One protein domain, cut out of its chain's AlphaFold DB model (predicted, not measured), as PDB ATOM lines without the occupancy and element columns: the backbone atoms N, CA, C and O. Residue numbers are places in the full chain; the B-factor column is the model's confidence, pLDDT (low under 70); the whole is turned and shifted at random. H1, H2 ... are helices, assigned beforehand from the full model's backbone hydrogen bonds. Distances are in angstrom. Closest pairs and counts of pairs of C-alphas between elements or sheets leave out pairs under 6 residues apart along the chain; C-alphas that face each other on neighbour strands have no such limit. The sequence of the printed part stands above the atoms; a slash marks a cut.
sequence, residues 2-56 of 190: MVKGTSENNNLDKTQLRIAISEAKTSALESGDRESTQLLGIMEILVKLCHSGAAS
ATOM      1  N   MET A   2     314.787 399.947 192.368       60.00
ATOM      2  CA  MET A   2     315.372 398.834 193.134       60.00
ATOM      3  C   MET A   2     316.160 397.936 192.172       60.00
ATOM      4  O   MET A   2     315.655 397.618 191.092       60.00
ATOM      5  N   VAL A   3     317.392 397.569 192.519       76.44
ATOM      6  CA  VAL A   3     318.190 396.651 191.696       76.44
ATOM      7  C   VAL A   3     317.603 395.245 191.853       76.44
ATOM      8  O   VAL A   3     317.313 394.808 192.966       76.44
ATOM      9  N   LYS A   4     317.375 394.526 190.748       79.75
ATOM     10  CA  LYS A   4     316.857 393.150 190.824       79.75
ATOM     11  C   LYS A   4     317.809 392.282 191.655       79.75
ATOM     12  O   LYS A   4     319.016 392.305 191.432       79.75
ATOM     13  N   GLY A   5     317.265 391.510 192.594       75.44
ATOM     14  CA  GLY A   5     318.055 390.637 193.469       75.44
ATOM     15  C   GLY A   5     318.562 391.282 194.764       75.44
ATOM     16  O   GLY A   5     319.274 390.623 195.523       75.44
ATOM     17  N   THR A   6     318.195 392.532 195.056       78.50
ATOM     18  CA  THR A   6     318.528 393.186 196.330       78.50
ATOM     19  C   THR A   6     317.294 393.415 197.202       78.50
ATOM     20  O   THR A   6     316.180 393.555 196.707       78.50
ATOM     21  N   SER A   7     317.500 393.472 198.515       78.38
ATOM     22  CA  SER A   7     316.535 393.971 199.504       78.38
ATOM     23  C   SER A   7     316.345 395.490 199.394       78.38
ATOM     24  O   SER A   7     317.077 396.164 198.669       78.38
ATOM     25  N   GLU A   8     315.394 396.044 200.153       76.38
ATOM     26  CA  GLU A   8     315.134 397.495 200.237       76.38
ATOM     27  C   GLU A   8     316.379 398.309 200.642       76.38
ATOM     28  O   GLU A   8     316.528 399.462 200.250       76.38
ATOM     29  N   ASN A   9     317.322 397.675 201.348       77.75
ATOM     30  CA  ASN A   9     318.593 398.267 201.768       77.75
ATOM     31  C   ASN A   9     319.727 398.083 200.738       77.75
ATOM     32  O   ASN A   9     320.892 398.263 201.081       77.75
ATOM     33  N   ASN A  10     319.419 397.673 199.500       77.19
ATOM     34  CA  ASN A  10     320.375 397.345 198.430       77.19
ATOM     35  C   ASN A  10     321.379 396.216 198.751       77.19
ATOM     36  O   ASN A  10     322.340 396.011 198.012       77.19
ATOM     37  N   ASN A  11     321.145 395.430 199.802       80.06
ATOM     38  CA  ASN A  11     321.922 394.217 200.067       80.06
ATOM     39  C   ASN A  11     321.385 393.050 199.238       80.06
ATOM     40  O   ASN A  11     320.166 392.932 199.094       80.06
ATOM     41  N   LEU A  12     322.265 392.168 198.754       79.00
ATOM     42  CA  LEU A  12     321.869 390.923 198.086       79.00
ATOM     43  C   LEU A  12     320.929 390.115 198.985       79.00
ATOM     44  O   LEU A  12     321.274 389.809 200.125       79.00
ATOM     45  N   ASP A  13     319.761 389.756 198.458       85.31
ATOM     46  CA  ASP A  13     318.784 388.926 199.158       85.31
ATOM     47  C   ASP A  13     318.585 387.614 198.401       85.31
ATOM     48  O   ASP A  13     318.312 387.607 197.200       85.31
ATOM     49  N   LYS A  14     318.710 386.480 199.103       83.50
ATOM     50  CA  LYS A  14     318.613 385.147 198.486       83.50
ATOM     51  C   LYS A  14     317.295 384.940 197.753       83.50
ATOM     52  O   LYS A  14     317.278 384.353 196.674       83.50
ATOM     53  N   THR A  15     316.192 385.353 198.366       86.62
ATOM     54  CA  THR A  15     314.856 385.124 197.821       86.62
ATOM     55  C   THR A  15     314.658 385.989 196.586       86.62
ATOM     56  O   THR A  15     314.269 385.467 195.543       86.62
ATOM     57  N   GLN A  16     315.025 387.269 196.660       88.00
ATOM     58  CA  GLN A  16     314.962 388.190 195.527       88.00
ATOM     59  C   GLN A  16     315.875 387.750 194.377       88.00
ATOM     60  O   GLN A  16     315.468 387.817 193.221       88.00
ATOM     61  N   LEU A  17     317.080 387.245 194.669       89.44
ATOM     62  CA  LEU A  17     317.976 386.679 193.656       89.44
ATOM     63  C   LEU A  17     317.340 385.482 192.955       89.44
ATOM     64  O   LEU A  17     317.375 385.403 191.732       89.44
ATOM     65  N   ARG A  18     316.726 384.561 193.706       90.38
ATOM     66  CA  ARG A  18     316.058 383.394 193.112       90.38
ATOM     67  C   ARG A  18     314.866 383.789 192.248       90.38
ATOM     68  O   ARG A  18     314.698 383.201 191.183       90.38
ATOM     69  N   ILE A  19     314.074 384.775 192.672       91.62
ATOM     70  CA  ILE A  19     312.971 385.318 191.865       91.62
ATOM     71  C   ILE A  19     313.527 385.915 190.568       91.62
ATOM     72  O   ILE A  19     313.109 385.508 189.488       91.62
ATOM     73  N   ALA A  20     314.527 386.796 190.660       93.00
ATOM     74  CA  ALA A  20     315.129 387.441 189.495       93.00
ATOM     75  C   ALA A  20     315.749 386.433 188.509       93.00
ATOM     76  O   ALA A  20     315.556 386.562 187.301       93.00
ATOM     77  N   ILE A  21     316.450 385.410 189.014       94.25
ATOM     78  CA  ILE A  21     317.001 384.323 188.193       94.25
ATOM     79  C   ILE A  21     315.871 383.544 187.514       94.25
ATOM     80  O   ILE A  21     315.969 383.256 186.326       94.25
ATOM     81  N   SER A  22     314.789 383.238 188.235       95.06
ATOM     82  CA  SER A  22     313.655 382.484 187.683       95.06
ATOM     83  C   SER A  22     312.960 383.254 186.557       95.06
ATOM     84  O   SER A  22     312.708 382.686 185.500       95.06
ATOM     85  N   GLU A  23     312.711 384.555 186.739       95.44
ATOM     86  CA  GLU A  23     312.138 385.427 185.700       95.44
ATOM     87  C   GLU A  23     313.014 385.476 184.440       95.44
ATOM     88  O   GLU A  23     312.524 385.318 183.317       95.44
ATOM     89  N   ALA A  24     314.322 385.681 184.626       95.88
ATOM     90  CA  ALA A  24     315.277 385.726 183.525       95.88
ATOM     91  C   ALA A  24     315.360 384.374 182.803       95.88
ATOM     92  O   ALA A  24     315.428 384.335 181.576       95.88
ATOM     93  N   LYS A  25     315.297 383.265 183.549       95.81
ATOM     94  CA  LYS A  25     315.390 381.908 182.999       95.81
ATOM     95  C   LYS A  25     314.153 381.556 182.185       95.81
ATOM     96  O   LYS A  25     314.296 381.000 181.104       95.81
ATOM     97  N   THR A  26     312.960 381.939 182.644       96.69
ATOM     98  CA  THR A  26     311.728 381.816 181.850       96.69
ATOM     99  C   THR A  26     311.845 382.587 180.538       96.69
ATOM    100  O   THR A  26     311.589 382.025 179.480       96.69
ATOM    101  N   SER A  27     312.326 383.832 180.592       96.75
ATOM    102  CA  SER A  27     312.500 384.664 179.392       96.75
ATOM    103  C   SER A  27     313.506 384.054 178.402       96.75
ATOM    104  O   SER A  27     313.268 384.052 177.197       96.75
ATOM    105  N   ALA A  28     314.619 383.504 178.905       96.56
ATOM    106  CA  ALA A  28     315.633 382.829 178.091       96.56
ATOM    107  C   ALA A  28     315.114 381.522 177.464       96.56
ATOM    108  O   ALA A  28     315.432 381.206 176.320       96.56
ATOM    109  N   LEU A  29     314.278 380.773 178.187       95.38
ATOM    110  CA  LEU A  29     313.631 379.572 177.659       95.38
ATOM    111  C   LEU A  29     312.639 379.910 176.540       95.38
ATOM    112  O   LEU A  29     312.624 379.227 175.519       95.38
ATOM    113  N   GLU A  30     311.844 380.968 176.711       96.81
ATOM    114  CA  GLU A  30     310.893 381.440 175.696       96.81
ATOM    115  C   GLU A  30     311.592 381.929 174.422       96.81
ATOM    116  O   GLU A  30     311.097 381.690 173.319       96.81
ATOM    117  N   SER A  31     312.760 382.569 174.547       96.44
ATOM    118  CA  SER A  31     313.566 383.011 173.404       96.44
ATOM    119  C   SER A  31     314.409 381.897 172.770       96.44
ATOM    120  O   SER A  31     314.984 382.102 171.699       96.44
ATOM    121  N   GLY A  32     314.498 380.725 173.406       94.38
ATOM    122  CA  GLY A  32     315.378 379.635 172.986       94.38
ATOM    123  C   GLY A  32     316.869 379.911 173.222       94.38
ATOM    124  O   GLY A  32     317.712 379.206 172.664       94.38
ATOM    125  N   ASP A  33     317.207 380.911 174.041       95.38
ATOM    126  CA  ASP A  33     318.579 381.245 174.409       95.38
ATOM    127  C   ASP A  33     319.140 380.209 175.396       95.38
ATOM    128  O   ASP A  33     318.977 380.276 176.621       95.38
ATOM    129  N   ARG A  34     319.803 379.202 174.825       91.12
ATOM    130  CA  ARG A  34     320.393 378.089 175.571       91.12
ATOM    131  C   ARG A  34     321.539 378.520 176.477       91.12
ATOM    132  O   ARG A  34     321.635 377.997 177.584       91.12
ATOM    133  N   GLU A  35     322.373 379.457 176.035       91.62
ATOM    134  CA  GLU A  35     323.540 379.906 176.799       91.62
ATOM    135  C   GLU A  35     323.091 380.659 178.052       91.62
ATOM    136  O   GLU A  35     323.496 380.313 179.166       91.62
ATOM    137  N   SER A  36     322.155 381.604 177.903       94.25
ATOM    138  CA  SER A  36     321.562 382.298 179.048       94.25
ATOM    139  C   SER A  36     320.839 381.331 179.984       94.25
ATOM    140  O   SER A  36     320.964 381.442 181.203       94.25
ATOM    141  N   THR A  37     320.115 380.347 179.443       94.25
ATOM    142  CA  THR A  37     319.426 379.334 180.259       94.25
ATOM    143  C   THR A  37     320.409 378.528 181.114       94.25
ATOM    144  O   THR A  37     320.160 378.326 182.307       94.25
ATOM    145  N   GLN A  38     321.527 378.096 180.523       93.75
ATOM    146  CA  GLN A  38     322.583 377.343 181.202       93.75
ATOM    147  C   GLN A  38     323.271 378.196 182.274       93.75
ATOM    148  O   GLN A  38     323.376 377.777 183.429       93.75
ATOM    149  N   LEU A  39     323.658 379.430 181.936       94.38
ATOM    150  CA  LEU A  39     324.284 380.363 182.874       94.38
ATOM    151  C   LEU A  39     323.381 380.649 184.081       94.38
ATOM    152  O   LEU A  39     323.838 380.642 185.224       94.38
ATOM    153  N   LEU A  40     322.084 380.851 183.848       95.00
ATOM    154  CA  LEU A  40     321.104 381.076 184.910       95.00
ATOM    155  C   LEU A  40     320.880 379.825 185.777       95.00
ATOM    156  O   LEU A  40     320.637 379.962 186.977       95.00
ATOM    157  N   GLY A  41     321.008 378.617 185.214       93.38
ATOM    158  CA  GLY A  41     321.061 377.359 185.974       93.38
ATOM    159  C   GLY A  41     322.241 377.321 186.945       93.38
ATOM    160  O   GLY A  41     322.047 377.173 188.155       93.38
ATOM    161  N   ILE A  42     323.441 377.624 186.445       92.56
ATOM    162  CA  ILE A  42     324.659 377.718 187.259       92.56
ATOM    163  C   ILE A  42     324.490 378.761 188.372       92.56
ATOM    164  O   ILE A  42     324.796 378.490 189.536       92.56
ATOM    165  N   MET A  43     323.960 379.946 188.052       91.56
ATOM    166  CA  MET A  43     323.704 380.993 189.045       91.56
ATOM    167  C   MET A  43     322.725 380.537 190.133       91.56
ATOM    168  O   MET A  43     322.952 380.816 191.310       91.56
ATOM    169  N   GLU A  44     321.664 379.809 189.778       90.81
ATOM    170  CA  GLU A  44     320.711 379.261 190.748       90.81
ATOM    171  C   GLU A  44     321.390 378.284 191.719       90.81
ATOM    172  O   GLU A  44     321.179 378.360 192.938       90.81
ATOM    173  N   ILE A  45     322.254 377.405 191.200       89.06
ATOM    174  CA  ILE A  45     323.050 376.477 192.009       89.06
ATOM    175  C   ILE A  45     323.969 377.256 192.955       89.06
ATOM    176  O   ILE A  45     323.985 376.979 194.156       89.06
ATOM    177  N   LEU A  46     324.680 378.272 192.462       86.69
ATOM    178  CA  LEU A  46     325.566 379.095 193.289       86.69
ATOM    179  C   LEU A  46     324.803 379.848 194.383       86.69
ATOM    180  O   LEU A  46     325.240 379.863 195.531       86.69
ATOM    181  N   VAL A  47     323.628 380.410 194.091       87.00
ATOM    182  CA  VAL A  47     322.783 381.054 195.113       87.00
ATOM    183  C   VAL A  47     322.319 380.038 196.161       87.00
ATOM    184  O   VAL A  47     322.276 380.345 197.357       87.00
ATOM    185  N   LYS A  48     322.005 378.804 195.749       82.31
ATOM    186  CA  LYS A  48     321.643 377.721 196.671       82.31
ATOM    187  C   LYS A  48     322.810 377.328 197.583       82.31
ATOM    188  O   LYS A  48     322.567 377.139 198.775       82.31
ATOM    189  N   LEU A  49     324.023 377.218 197.034       77.44
ATOM    190  CA  LEU A  49     325.229 376.751 197.725       77.44
ATOM    191  C   LEU A  49     325.900 377.827 198.591       77.44
ATOM    192  O   LEU A  49     326.276 377.548 199.726       77.44
ATOM    193  N   CYS A  50     326.047 379.045 198.069       70.19
ATOM    194  CA  CYS A  50     326.817 380.117 198.702       70.19
ATOM    195  C   CYS A  50     325.976 380.966 199.657       70.19
ATOM    196  O   CYS A  50     326.505 381.505 200.625       70.19
ATOM    197  N   HIS A  51     324.668 381.086 199.421       61.78
ATOM    198  CA  HIS A  51     323.810 381.950 200.227       61.78
ATOM    199  C   HIS A  51     323.139 381.159 201.353       61.78
ATOM    200  O   HIS A  51     321.925 380.971 201.412       61.78
ATOM    201  N   SER A  52     323.956 380.633 202.248       55.22
ATOM    202  CA  SER A  52     323.513 380.212 203.571       55.22
ATOM    203  C   SER A  52     323.480 381.504 204.397       55.22
ATOM    204  O   SER A  52     324.496 382.185 204.472       55.22
ATOM    205  N   GLY A  53     322.320 381.934 204.914       46.81
ATOM    206  CA  GLY A  53     322.225 383.186 205.684       46.81
ATOM    207  C   GLY A  53     323.239 383.226 206.837       46.81
ATOM    208  O   GLY A  53     323.768 382.187 207.224       46.81
ATOM    209  N   ALA A  54     323.491 384.398 207.427       44.84
ATOM    210  CA  ALA A  54     324.483 384.579 208.500       44.84
ATOM    211  C   ALA A  54     324.342 383.605 209.700       44.84
ATOM    212  O   ALA A  54     325.280 383.436 210.471       44.84
ATOM    213  N   ALA A  55     323.188 382.939 209.845       43.34
ATOM    214  CA  ALA A  55     322.906 381.913 210.853       43.34
ATOM    215  C   ALA A  55     323.351 380.479 210.481       43.34
ATOM    216  O   ALA A  55     323.309 379.583 211.320       43.34
ATOM    217  N   SER A  56     323.755 380.236 209.237       50.66
ATOM    218  CA  SER A  56     324.150 378.916 208.738       50.66
ATOM    219  C   SER A  56     325.660 378.873 208.553       50.66
ATOM    220  O   SER A  56     326.190 379.184 207.489       50.66
TER     221      SER A  56
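This is residues 2 to 56 of the 190 residues of an uncharacterized protein of Absidia glauca (UniProt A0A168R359). What would one see first in this model? A helical hairpin: the longest helix, H1, and H2 run side by side in opposite ways, joined by a tight turn at one end. At the other end, the loop of residues 2 to 13 folds over the first part of H1, on the side away from H2, and the tail of residues 51 to 56 runs on past the end of H2. What is the make-up and outline? The printed part has 55 residues with two named helices, H1 then H2, and no named strand, and its class is all helix. It is only just loose, close to compact, with a radius of gyration of the C-alphas of 12.2 A, and flat, spanning 38 by 25 by 11 A.

Where is the longest helix? H1 holds residues 14 to 31, 25.7 A from first to last C-alpha, beginning at C-alpha 14 at (318.613, 385.147, 198.486). Where is the other? H2 holds residues 34 to 50, 24.1 A long, ending at C-alpha 50 at (326.817, 380.117, 198.702).

How do H1 and H2 stand? They touch, the closest C-alphas being those of Lys 25 and Thr 37, 5.5 A apart. They form a helical hairpin at a shallow tilt of 14 degrees, opposite ways. What do the backbones show? In H1 and H2, every O i to N i+4 pair is within hydrogen-bond range.

How large is it? The two C-alphas farthest apart, those of Gly 32 and Ala 55, are 38.7 A apart. Is it unbroken? The printed part has no cut, and the link from H1 to H2 is tight, with 2 residues. Where is confidence low? The mean pLDDT of the printed part is 83.8; residue 2 and residues 51 to 56 are under 70.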